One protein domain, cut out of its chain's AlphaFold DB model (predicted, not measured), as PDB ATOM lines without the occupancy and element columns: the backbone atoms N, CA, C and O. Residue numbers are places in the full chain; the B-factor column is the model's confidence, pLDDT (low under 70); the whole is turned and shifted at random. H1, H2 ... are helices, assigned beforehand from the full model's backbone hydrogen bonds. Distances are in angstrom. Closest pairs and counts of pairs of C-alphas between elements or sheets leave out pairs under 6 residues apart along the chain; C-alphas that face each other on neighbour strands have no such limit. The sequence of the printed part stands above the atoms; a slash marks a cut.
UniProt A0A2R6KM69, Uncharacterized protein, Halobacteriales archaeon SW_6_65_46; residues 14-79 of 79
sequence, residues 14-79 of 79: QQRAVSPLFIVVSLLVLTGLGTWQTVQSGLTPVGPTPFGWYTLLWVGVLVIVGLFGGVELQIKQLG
ATOM      1  N   GLN A  14      89.580  -2.048  29.758       80.94
ATOM      2  CA  GLN A  14      90.804  -2.794  30.056       80.94
ATOM      3  C   GLN A  14      92.072  -1.975  29.815       80.94
ATOM      4  O   GLN A  14      93.036  -2.107  30.563       80.94
ATOM      5  N   GLN A  15      92.093  -1.144  28.771       76.81
ATOM      6  CA  GLN A  15      93.331  -0.541  28.265       76.81
ATOM      7  C   GLN A  15      93.296   0.995  28.317       76.81
ATOM      8  O   GLN A  15      94.254   1.657  27.915       76.81
ATOM      9  N   ARG A  16      92.193   1.584  28.807       81.25
ATOM     10  CA  ARG A  16      91.930   3.033  28.801       81.25
ATOM     11  C   ARG A  16      92.132   3.668  27.420       81.25
ATOM     12  O   ARG A  16      92.504   4.839  27.339       81.25
ATOM     13  N   ALA A  17      91.937   2.904  26.343       80.00
ATOM     14  CA  ALA A  17      92.000   3.413  24.979       80.00
ATOM     15  C   ALA A  17      90.721   4.204  24.683       80.00
ATOM     16  O   ALA A  17      89.618   3.659  24.759       80.00
ATOM     17  N   VAL A  18      90.856   5.497  24.391       86.44
ATOM     18  CA  VAL A  18      89.716   6.418  24.247       86.44
ATOM     19  C   VAL A  18      89.350   6.631  22.776       86.44
ATOM     20  O   VAL A  18      88.174   6.812  22.454       86.44
ATOM     21  N   SER A  19      90.319   6.543  21.861       85.56
ATOM     22  CA  SER A  19      90.085   6.702  20.421       85.56
ATOM     23  C   SER A  19      89.075   5.697  19.836       85.56
ATOM     24  O   SER A  19      88.209   6.145  19.079       85.56
ATOM     25  N   PRO A  20      89.043   4.402  20.239       85.00
ATOM     26  CA  PRO A  20      87.976   3.470  19.864       85.00
ATOM     27  C   PRO A  20      86.564   4.000  20.114       85.00
ATOM     28  O   PRO A  20      85.676   3.866  19.270       85.00
ATOM     29  N   LEU A  21      86.362   4.611  21.283       86.12
ATOM     30  CA  LEU A  21      85.062   5.090  21.730       86.12
ATOM     31  C   LEU A  21      84.614   6.285  20.883       86.12
ATOM     32  O   LEU A  21      83.495   6.295  20.372       86.12
ATOM     33  N   PHE A  22      85.504   7.260  20.683       89.19
ATOM     34  CA  PHE A  22      85.208   8.448  19.883       89.19
ATOM     35  C   PHE A  22      84.881   8.113  18.430       89.19
ATOM     36  O   PHE A  22      83.958   8.707  17.873       89.19
ATOM     37  N   ILE A  23      85.581   7.146  17.828       89.88
ATOM     38  CA  ILE A  23      85.315   6.705  16.451       89.88
ATOM     39  C   ILE A  23      83.905   6.120  16.348       89.88
ATOM     40  O   ILE A  23      83.126   6.528  15.486       89.88
ATOM     41  N   VAL A  24      83.545   5.201  17.249       89.75
ATOM     42  CA  VAL A  24      82.233   4.540  17.212       89.75
ATOM     43  C   VAL A  24      81.098   5.516  17.489       89.75
ATOM     44  O   VAL A  24      80.111   5.499  16.756       89.75
ATOM     45  N   VAL A  25      81.244   6.394  18.484       89.94
ATOM     46  CA  VAL A  25      80.232   7.416  18.800       89.94
ATOM     47  C   VAL A  25      80.064   8.388  17.635       89.94
ATOM     48  O   VAL A  25      78.936   8.663  17.233       89.94
ATOM     49  N   SER A  26      81.162   8.862  17.042       92.69
ATOM     50  CA  SER A  26      81.109   9.772  15.891       92.69
ATOM     51  C   SER A  26      80.408   9.128  14.697       92.69
ATOM     52  O   SER A  26      79.500   9.726  14.123       92.69
ATOM     53  N   LEU A  27      80.771   7.889  14.349       92.56
ATOM     54  CA  LEU A  27      80.124   7.155  13.259       92.56
ATOM     55  C   LEU A  27      78.635   6.932  13.530       92.56
ATOM     56  O   LEU A  27      77.816   7.110  12.630       92.56
ATOM     57  N   LEU A  28      78.266   6.591  14.766       91.12
ATOM     58  CA  LEU A  28      76.871   6.398  15.154       91.12
ATOM     59  C   LEU A  28      76.058   7.693  14.997       91.12
ATOM     60  O   LEU A  28      74.983   7.677  14.402       91.12
ATOM     61  N   VAL A  29      76.585   8.823  15.477       94.69
ATOM     62  CA  VAL A  29      75.921  10.130  15.368       94.69
ATOM     63  C   VAL A  29      75.790  10.552  13.906       94.69
ATOM     64  O   VAL A  29      74.692  10.886  13.464       94.69
ATOM     65  N   LEU A  30      76.877  10.494  13.132       96.56
ATOM     66  CA  LEU A  30      76.874  10.901  11.724       96.56
ATOM     67  C   LEU A  30      75.909  10.057  10.887       96.56
ATOM     68  O   LEU A  30      75.166  10.588  10.063       96.56
ATOM     69  N   THR A  31      75.878   8.746  11.114       94.06
ATOM     70  CA  THR A  31      75.004   7.834  10.363       94.06
ATOM     71  C   THR A  31      73.544   7.947  10.799       94.06
ATOM     72  O   THR A  31      72.648   7.849   9.955       94.06
ATOM     73  N   GLY A  32      73.287   8.237  12.078       94.06
ATOM     74  CA  GLY A  32      71.965   8.599  12.584       94.06
ATOM     75  C   GLY A  32      71.441   9.887  11.948       94.06
ATOM     76  O   GLY A  32      70.334   9.895  11.410       94.06
ATOM     77  N   LEU A  33      72.259  10.944  11.909       96.00
ATOM     78  CA  LEU A  33      71.910  12.213  11.261       96.00
ATOM     79  C   LEU A  33      71.689  12.052   9.754       96.00
ATOM     80  O   LEU A  33      70.697  12.551   9.227       96.00
ATOM     81  N   GLY A  34      72.553  11.309   9.061       94.31
ATOM     82  CA  GLY A  34      72.372  11.029   7.635       94.31
ATOM     83  C   GLY A  34      71.098  10.225   7.357       94.31
ATOM     84  O   GLY A  34      70.392  10.477   6.381       94.31
ATOM     85  N   THR A  35      70.744   9.292   8.245       93.56
ATOM     86  CA  THR A  35      69.477   8.550   8.150       93.56
ATOM     87  C   THR A  35      68.282   9.467   8.385       93.56
ATOM     88  O   THR A  35      67.332   9.419   7.610       93.56
ATOM     89  N   TRP A  36      68.347  10.348   9.386       94.06
ATOM     90  CA  TRP A  36      67.319  11.359   9.638       94.06
ATOM     91  C   TRP A  36      67.088  12.249   8.412       94.06
ATOM     92  O   TRP A  36      65.952  12.396   7.970       94.06
ATOM     93  N   GLN A  37      68.156  12.771   7.804       94.31
ATOM     94  CA  GLN A  37      68.076  13.559   6.569       94.31
ATOM     95  C   GLN A  37      67.467  12.763   5.409       94.31
ATOM     96  O   GLN A  37      66.612  13.282   4.693       94.31
ATOM     97  N   THR A  38      67.862  11.496   5.247       91.88
ATOM     98  CA  THR A  38      67.312  10.616   4.205       91.88
ATOM     99  C   THR A  38      65.799  10.460   4.370       91.88
ATOM    100  O   THR A  38      65.061  10.626   3.405       91.88
ATOM    101  N   VAL A  39      65.323  10.214   5.593       89.56
ATOM    102  CA  VAL A  39      63.887  10.076   5.887       89.56
ATOM    103  C   VAL A  39      63.139  11.397   5.672       89.56
ATOM    104  O   VAL A  39      62.069  11.403   5.071       89.56
ATOM    105  N   GLN A  40      63.710  12.524   6.106       93.94
ATOM    106  CA  GLN A  40      63.100  13.852   5.948       93.94
ATOM    107  C   GLN A  40      63.025  14.324   4.490       93.94
ATOM    108  O   GLN A  40      62.190  15.161   4.162       93.94
ATOM    109  N   SER A  41      63.861  13.783   3.598       90.44
ATOM    110  CA  SER A  41      63.839  14.134   2.172       90.44
ATOM    111  C   SER A  41      62.557  13.707   1.446       90.44
ATOM    112  O   SER A  41      62.327  14.127   0.314       90.44
ATOM    113  N   GLY A  42      61.730  12.853   2.065       84.88
ATOM    114  CA  GLY A  42      60.513  12.307   1.459       84.88
ATOM    115  C   GLY A  42      60.771  11.294   0.337       84.88
ATOM    116  O   GLY A  42      59.825  10.734  -0.212       84.88
ATOM    117  N   LEU A  43      62.039  11.030   0.005       81.44
ATOM    118  CA  LEU A  43      62.438  10.011  -0.957       81.44
ATOM    119  C   LEU A  43      62.384   8.628  -0.311       81.44
ATOM    120  O   LEU A  43      62.775   8.441   0.841       81.44
ATOM    121  N   THR A  44      61.946   7.629  -1.073       81.38
ATOM    122  CA  THR A  44      62.010   6.234  -0.632       81.38
ATOM    123  C   THR A  44      63.436   5.711  -0.833       81.38
ATOM    124  O   THR A  44      63.908   5.687  -1.974       81.38
ATOM    125  N   PRO A  45      64.153   5.286   0.225       81.50
ATOM    126  CA  PRO A  45      65.499   4.752   0.067       81.50
ATOM    127  C   PRO A  45      65.453   3.448  -0.735       81.50
ATOM    128  O   PRO A  45      64.835   2.475  -0.313       81.50
ATOM    129  N   VAL A  46      66.132   3.415  -1.881       88.44
ATOM    130  CA  VAL A  46      66.282   2.201  -2.711       88.44
ATOM    131  C   VAL A  46      67.406   1.276  -2.222       88.44
ATOM    132  O   VAL A  46      67.597   0.189  -2.756       88.44
ATOM    133  N   GLY A  47      68.152   1.694  -1.198       89.00
ATOM    134  CA  GLY A  47      69.233   0.931  -0.580       89.00
ATOM    135  C   GLY A  47      69.335   1.200   0.924       89.00
ATOM    136  O   GLY A  47      68.534   1.970   1.466       89.00
ATOM    137  N   PRO A  48      70.312   0.580   1.617       92.44
ATOM    138  CA  PRO A  48      70.509   0.805   3.043       92.44
ATOM    139  C   PRO A  48      70.724   2.292   3.331       92.44
ATOM    140  O   PRO A  48      71.463   2.979   2.624       92.44
ATOM    141  N   THR A  49      70.095   2.788   4.393       93.38
ATOM    142  CA  THR A  49      70.367   4.136   4.905       93.38
ATOM    143  C   THR A  49      71.816   4.222   5.400       93.38
ATOM    144  O   THR A  49      72.454   3.185   5.604       93.38
ATOM    145  N   PRO A  50      72.361   5.420   5.665       94.44
ATOM    146  CA  PRO A  50      73.689   5.539   6.270       94.44
ATOM    147  C   PRO A  50      73.861   4.690   7.542       94.44
ATOM    148  O   PRO A  50      74.891   4.040   7.715       94.44
ATOM    149  N   PHE A  51      72.837   4.610   8.401       92.06
ATOM    150  CA  PHE A  51      72.847   3.726   9.573       92.06
ATOM    151  C   PHE A  51      72.777   2.235   9.199       92.06
ATOM    152  O   PHE A  51      73.440   1.395   9.816       92.06
ATOM    153  N   GLY A  52      72.020   1.892   8.153       91.62
ATOM    154  CA  GLY A  52      72.007   0.543   7.587       91.62
ATOM    155  C   GLY A  52      73.393   0.109   7.104       91.62
ATOM    156  O   GLY A  52      73.861  -0.967   7.473       91.62
ATOM    157  N   TRP A  53      74.099   0.969   6.365       94.12
ATOM    158  CA  TRP A  53      75.474   0.715   5.925       94.12
ATOM    159  C   TRP A  53      76.452   0.573   7.084       94.12
ATOM    160  O   TRP A  53      77.255  -0.355   7.085       94.12
ATOM    161  N   TYR A  54      76.356   1.436   8.095       90.25
ATOM    162  CA  TYR A  54      77.145   1.317   9.321       90.25
ATOM    163  C   TYR A  54      76.962  -0.045  10.005       90.25
ATOM    164  O   TYR A  54      77.930  -0.655  10.454       90.25
ATOM    165  N   THR A  55      75.729  -0.553  10.018       89.31
ATOM    166  CA  THR A  55      75.411  -1.864  10.593       89.31
ATOM    167  C   THR A  55      75.968  -3.012   9.742       89.31
ATOM    168  O   THR A  55      76.534  -3.958  10.284       89.31
ATOM    169  N   LEU A  56      75.849  -2.935   8.411       92.12
ATOM    170  CA  LEU A  56      76.363  -3.959   7.490       92.12
ATOM    171  C   LEU A  56      77.897  -4.014   7.472       92.12
ATOM    172  O   LEU A  56      78.482  -5.094   7.421       92.12
ATOM    173  N   LEU A  57      78.551  -2.857   7.549       91.19
ATOM    174  CA  LEU A  57      80.008  -2.715   7.515       91.19
ATOM    175  C   LEU A  57      80.643  -2.780   8.910       91.19
ATOM    176  O   LEU A  57      81.800  -2.393   9.080       91.19
ATOM    177  N   TRP A  58      79.919  -3.290   9.909       85.69
ATOM    178  CA  TRP A  58      80.365  -3.275  11.300       85.69
ATOM    179  C   TRP A  58      81.729  -3.948  11.509       85.69
ATOM    180  O   TRP A  58      82.560  -3.443  12.258       85.69
ATOM    181  N   VAL A  59      82.013  -5.040  10.791       87.00
ATOM    182  CA  VAL A  59      83.330  -5.703  10.837       87.00
ATOM    183  C   VAL A  59      84.451  -4.758  10.384       87.00
ATOM    184  O   VAL A  59      85.505  -4.720  11.011       87.00
ATOM    185  N   GLY A  60      84.216  -3.942   9.356       89.88
ATOM    186  CA  GLY A  60      85.167  -2.914   8.924       89.88
ATOM    187  C   GLY A  60      85.378  -1.835   9.989       89.88
ATOM    188  O   GLY A  60      86.511  -1.429  10.237       89.88
ATOM    189  N   VAL A  61      84.312  -1.431  10.689       88.69
ATOM    190  CA  VAL A  61      84.414  -0.495  11.822       88.69
ATOM    191  C   VAL A  61      85.263  -1.087  12.949       88.69
ATOM    192  O   VAL A  61      86.105  -0.383  13.501       88.69
ATOM    193  N   LEU A  62      85.113  -2.382  13.253       87.50
ATOM    194  CA  LEU A  62      85.944  -3.067  14.251       87.50
ATOM    195  C   LEU A  62      87.427  -3.084  13.867       87.50
ATOM    196  O   LEU A  62      88.271  -2.862  14.733       87.50
ATOM    197  N   VAL A  63      87.747  -3.301  12.588       89.69
ATOM    198  CA  VAL A  63      89.131  -3.237  12.094       89.69
ATOM    199  C   VAL A  63      89.712  -1.839  12.305       89.69
ATOM    200  O   VAL A  63      90.793  -1.711  12.873       89.69
ATOM    201  N   ILE A  64      88.978  -0.788  11.923       90.31
ATOM    202  CA  ILE A  64      89.404   0.606  12.124       90.31
ATOM    203  C   ILE A  64      89.639   0.873  13.614       90.31
ATOM    204  O   ILE A  64      90.712   1.318  14.009       90.31
ATOM    205  N   VAL A  65      88.666   0.541  14.457       89.06
ATOM    206  CA  VAL A  65      88.753   0.731  15.908       89.06
ATOM    207  C   VAL A  65      89.954   0.001  16.512       89.06
ATOM    208  O   VAL A  65      90.664   0.577  17.333       89.06
ATOM    209  N   GLY A  66      90.208  -1.241  16.095       86.38
ATOM    210  CA  GLY A  66      91.355  -2.023  16.552       86.38
ATOM    211  C   GLY A  66      92.691  -1.398  16.152       86.38
ATOM    212  O   GLY A  66      93.598  -1.331  16.979       86.38
ATOM    213  N   LEU A  67      92.802  -0.881  14.924       90.19
ATOM    214  CA  LEU A  67      94.008  -0.194  14.452       90.19
ATOM    215  C   LEU A  67      94.285   1.076  15.264       90.19
ATOM    216  O   LEU A  67      95.387   1.242  15.780       90.19
ATOM    217  N   PHE A  68      93.286   1.945  15.431       88.81
ATOM    218  CA  PHE A  68      93.449   3.188  16.191       88.81
ATOM    219  C   PHE A  68      93.700   2.933  17.680       88.81
ATOM    220  O   PHE A  68      94.586   3.556  18.261       88.81
ATOM    221  N   GLY A  69      92.995   1.968  18.278       86.94
ATOM    222  CA  GLY A  69      93.257   1.535  19.648       86.94
ATOM    223  C   GLY A  69      94.674   0.983  19.816       86.94
ATOM    224  O   GLY A  69      95.366   1.361  20.755       86.94
ATOM    225  N   GLY A  70      95.145   0.150  18.884       87.31
ATOM    226  CA  GLY A  70      96.509  -0.385  18.895       87.31
ATOM    227  C   GLY A  70      97.575   0.708  18.807       87.31
ATOM    228  O   GLY A  70      98.518   0.704  19.596       87.31
ATOM    229  N   VAL A  71      97.394   1.680  17.907       90.31
ATOM    230  CA  VAL A  71      98.292   2.840  17.776       90.31
ATOM    231  C   VAL A  71      98.294   3.686  19.052       90.31
ATOM    232  O   VAL A  71      99.360   4.034  19.551       90.31
ATOM    233  N   GLU A  72      97.123   3.981  19.626       89.25
ATOM    234  CA  GLU A  72      97.019   4.732  20.884       89.25
ATOM    235  C   GLU A  72      97.783   4.040  22.021       89.25
ATOM    236  O   GLU A  72      98.467   4.697  22.807       89.25
ATOM    237  N   LEU A  73      97.696   2.712  22.106       87.56
ATOM    238  CA  LEU A  73      98.384   1.936  23.133       87.56
ATOM    239  C   LEU A  73      99.892   1.881  22.914       87.56
ATOM    240  O   LEU A  73     100.633   2.022  23.882       87.56
ATOM    241  N   GLN A  74     100.349   1.734  21.670       89.69
ATOM    242  CA  GLN A  74     101.775   1.803  21.343       89.69
ATOM    243  C   GLN A  74     102.365   3.158  21.735       89.69
ATOM    244  O   GLN A  74     103.413   3.206  22.372       89.69
ATOM    245  N   ILE A  75     101.671   4.257  21.428       89.31
ATOM    246  CA  ILE A  75     102.109   5.605  21.816       89.31
ATOM    247  C   ILE A  75     102.205   5.724  23.342       89.31
ATOM    248  O   ILE A  75     103.203   6.226  23.848       89.31
ATOM    249  N   LYS A  76     101.209   5.217  24.083       87.19
ATOM    250  CA  LYS A  76     101.222   5.224  25.557       87.19
ATOM    251  C   LYS A  76     102.334   4.374  26.177       87.19
ATOM    252  O   LYS A  76     102.673   4.611  27.325       87.19
ATOM    253  N   GLN A  77     102.839   3.365  25.470       84.44
ATOM    254  CA  GLN A  77     103.934   2.510  25.945       84.44
ATOM    255  C   GLN A  77     105.323   3.086  25.633       84.44
ATOM    256  O   GLN A  77     106.298   2.669  26.250       84.44
ATOM    257  N   LEU A  78     105.420   3.996  24.660       83.25
ATOM    258  CA  LEU A  78     106.676   4.611  24.221       83.25
ATOM    259  C   LEU A  78     107.023   5.912  24.965       83.25
ATOM    260  O   LEU A  78     108.161   6.369  24.852       83.25
ATOM    261  N   GLY A  79     106.063   6.516  25.669       64.19
ATOM    262  CA  GLY A  79     106.245   7.717  26.496       64.19
ATOM    263  C   GLY A  79     106.239   7.396  27.981       64.19
ATOM    264  O   GLY A  79     106.931   8.129  28.720       64.19
TER     265      GLY A  79
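This is residues 14 to 79 of the 79 residues of an uncharacterized protein of Halobacteriales archaeon SW_6_65_46 (UniProt A0A2R6KM69). The model is a long, thin rod in which the chain runs out along one long helix, H1, turns back through the loop of residues 41 to 49 and the short helix H2, and returns along a second long helix, H3. H2 packs steeply on H1 with its partner residues 27 to 35, while H3 meets H1 only at H1's residues 19 to 24 and then goes on past the beginning of H1, so that the two long helices overlap only in part. The printed part has 66 residues with three named helices in the order H1, H2, H3 and no named strand, and its class is all helix. The whole is loose, with a radius of gyration of the C-alphas of 15.5 A, and its C-alphas span 52 by 18 by 16 A.

The printed part begins at Gln 14, and residues 14 to 18 come before the first named helix. H1 is residues 19 to 40, from C-alpha 19 at (90.085, 6.702, 20.421) to C-alpha 40 at (63.100, 13.852, 5.948), 31.4 A from first to last C-alpha. H2 is residues 50 to 56, 9.9 A long, and begins with C-alpha 50 at (73.689, 5.539, 6.270). H3 is residues 58 to 78, 30.4 A long, and ends with C-alpha 78 at (106.676, 4.611, 24.221).

H1 and H2 touch, with residues 27 to 35 of H1 alone, and their closest C-alphas are those of Thr 31 and Phe 51, 4.7 A apart. Their lines stand at a steep tilt of 54 degrees, and they run opposite ways. H1 and H3 touch, with residues 19 to 24 of H1 alone, and their closest C-alphas are those of Pro 20 and Val 65, 4.9 A apart. These two run opposite ways at a shallow tilt of 31 degrees, with their centres 19.6 A apart. H2 and H3 are close but not clearly touching: their closest C-alphas, those of Tyr 54 and Val 61, are 7.9 A apart, and their lines are about perpendicular at 85 degrees. In H1, H2 and H3 every pair of backbone O of residue i and N of residue i+4 is within hydrogen-bond range.

The two C-alphas farthest apart are those of Gly 42 and Gly 79, at 52.3 A, while the C-alphas of Gln 14 and Gly 79 are 19.0 A apart. The printed part has no cut and ends at residue 79, the chain's last residue. The link from H1 to H2 has 9 residues and is short, and the link from H2 to H3 has 1 residue and is tight. The mean pLDDT of the printed part is 88.7, and residue 79 is the one printed residue under 70.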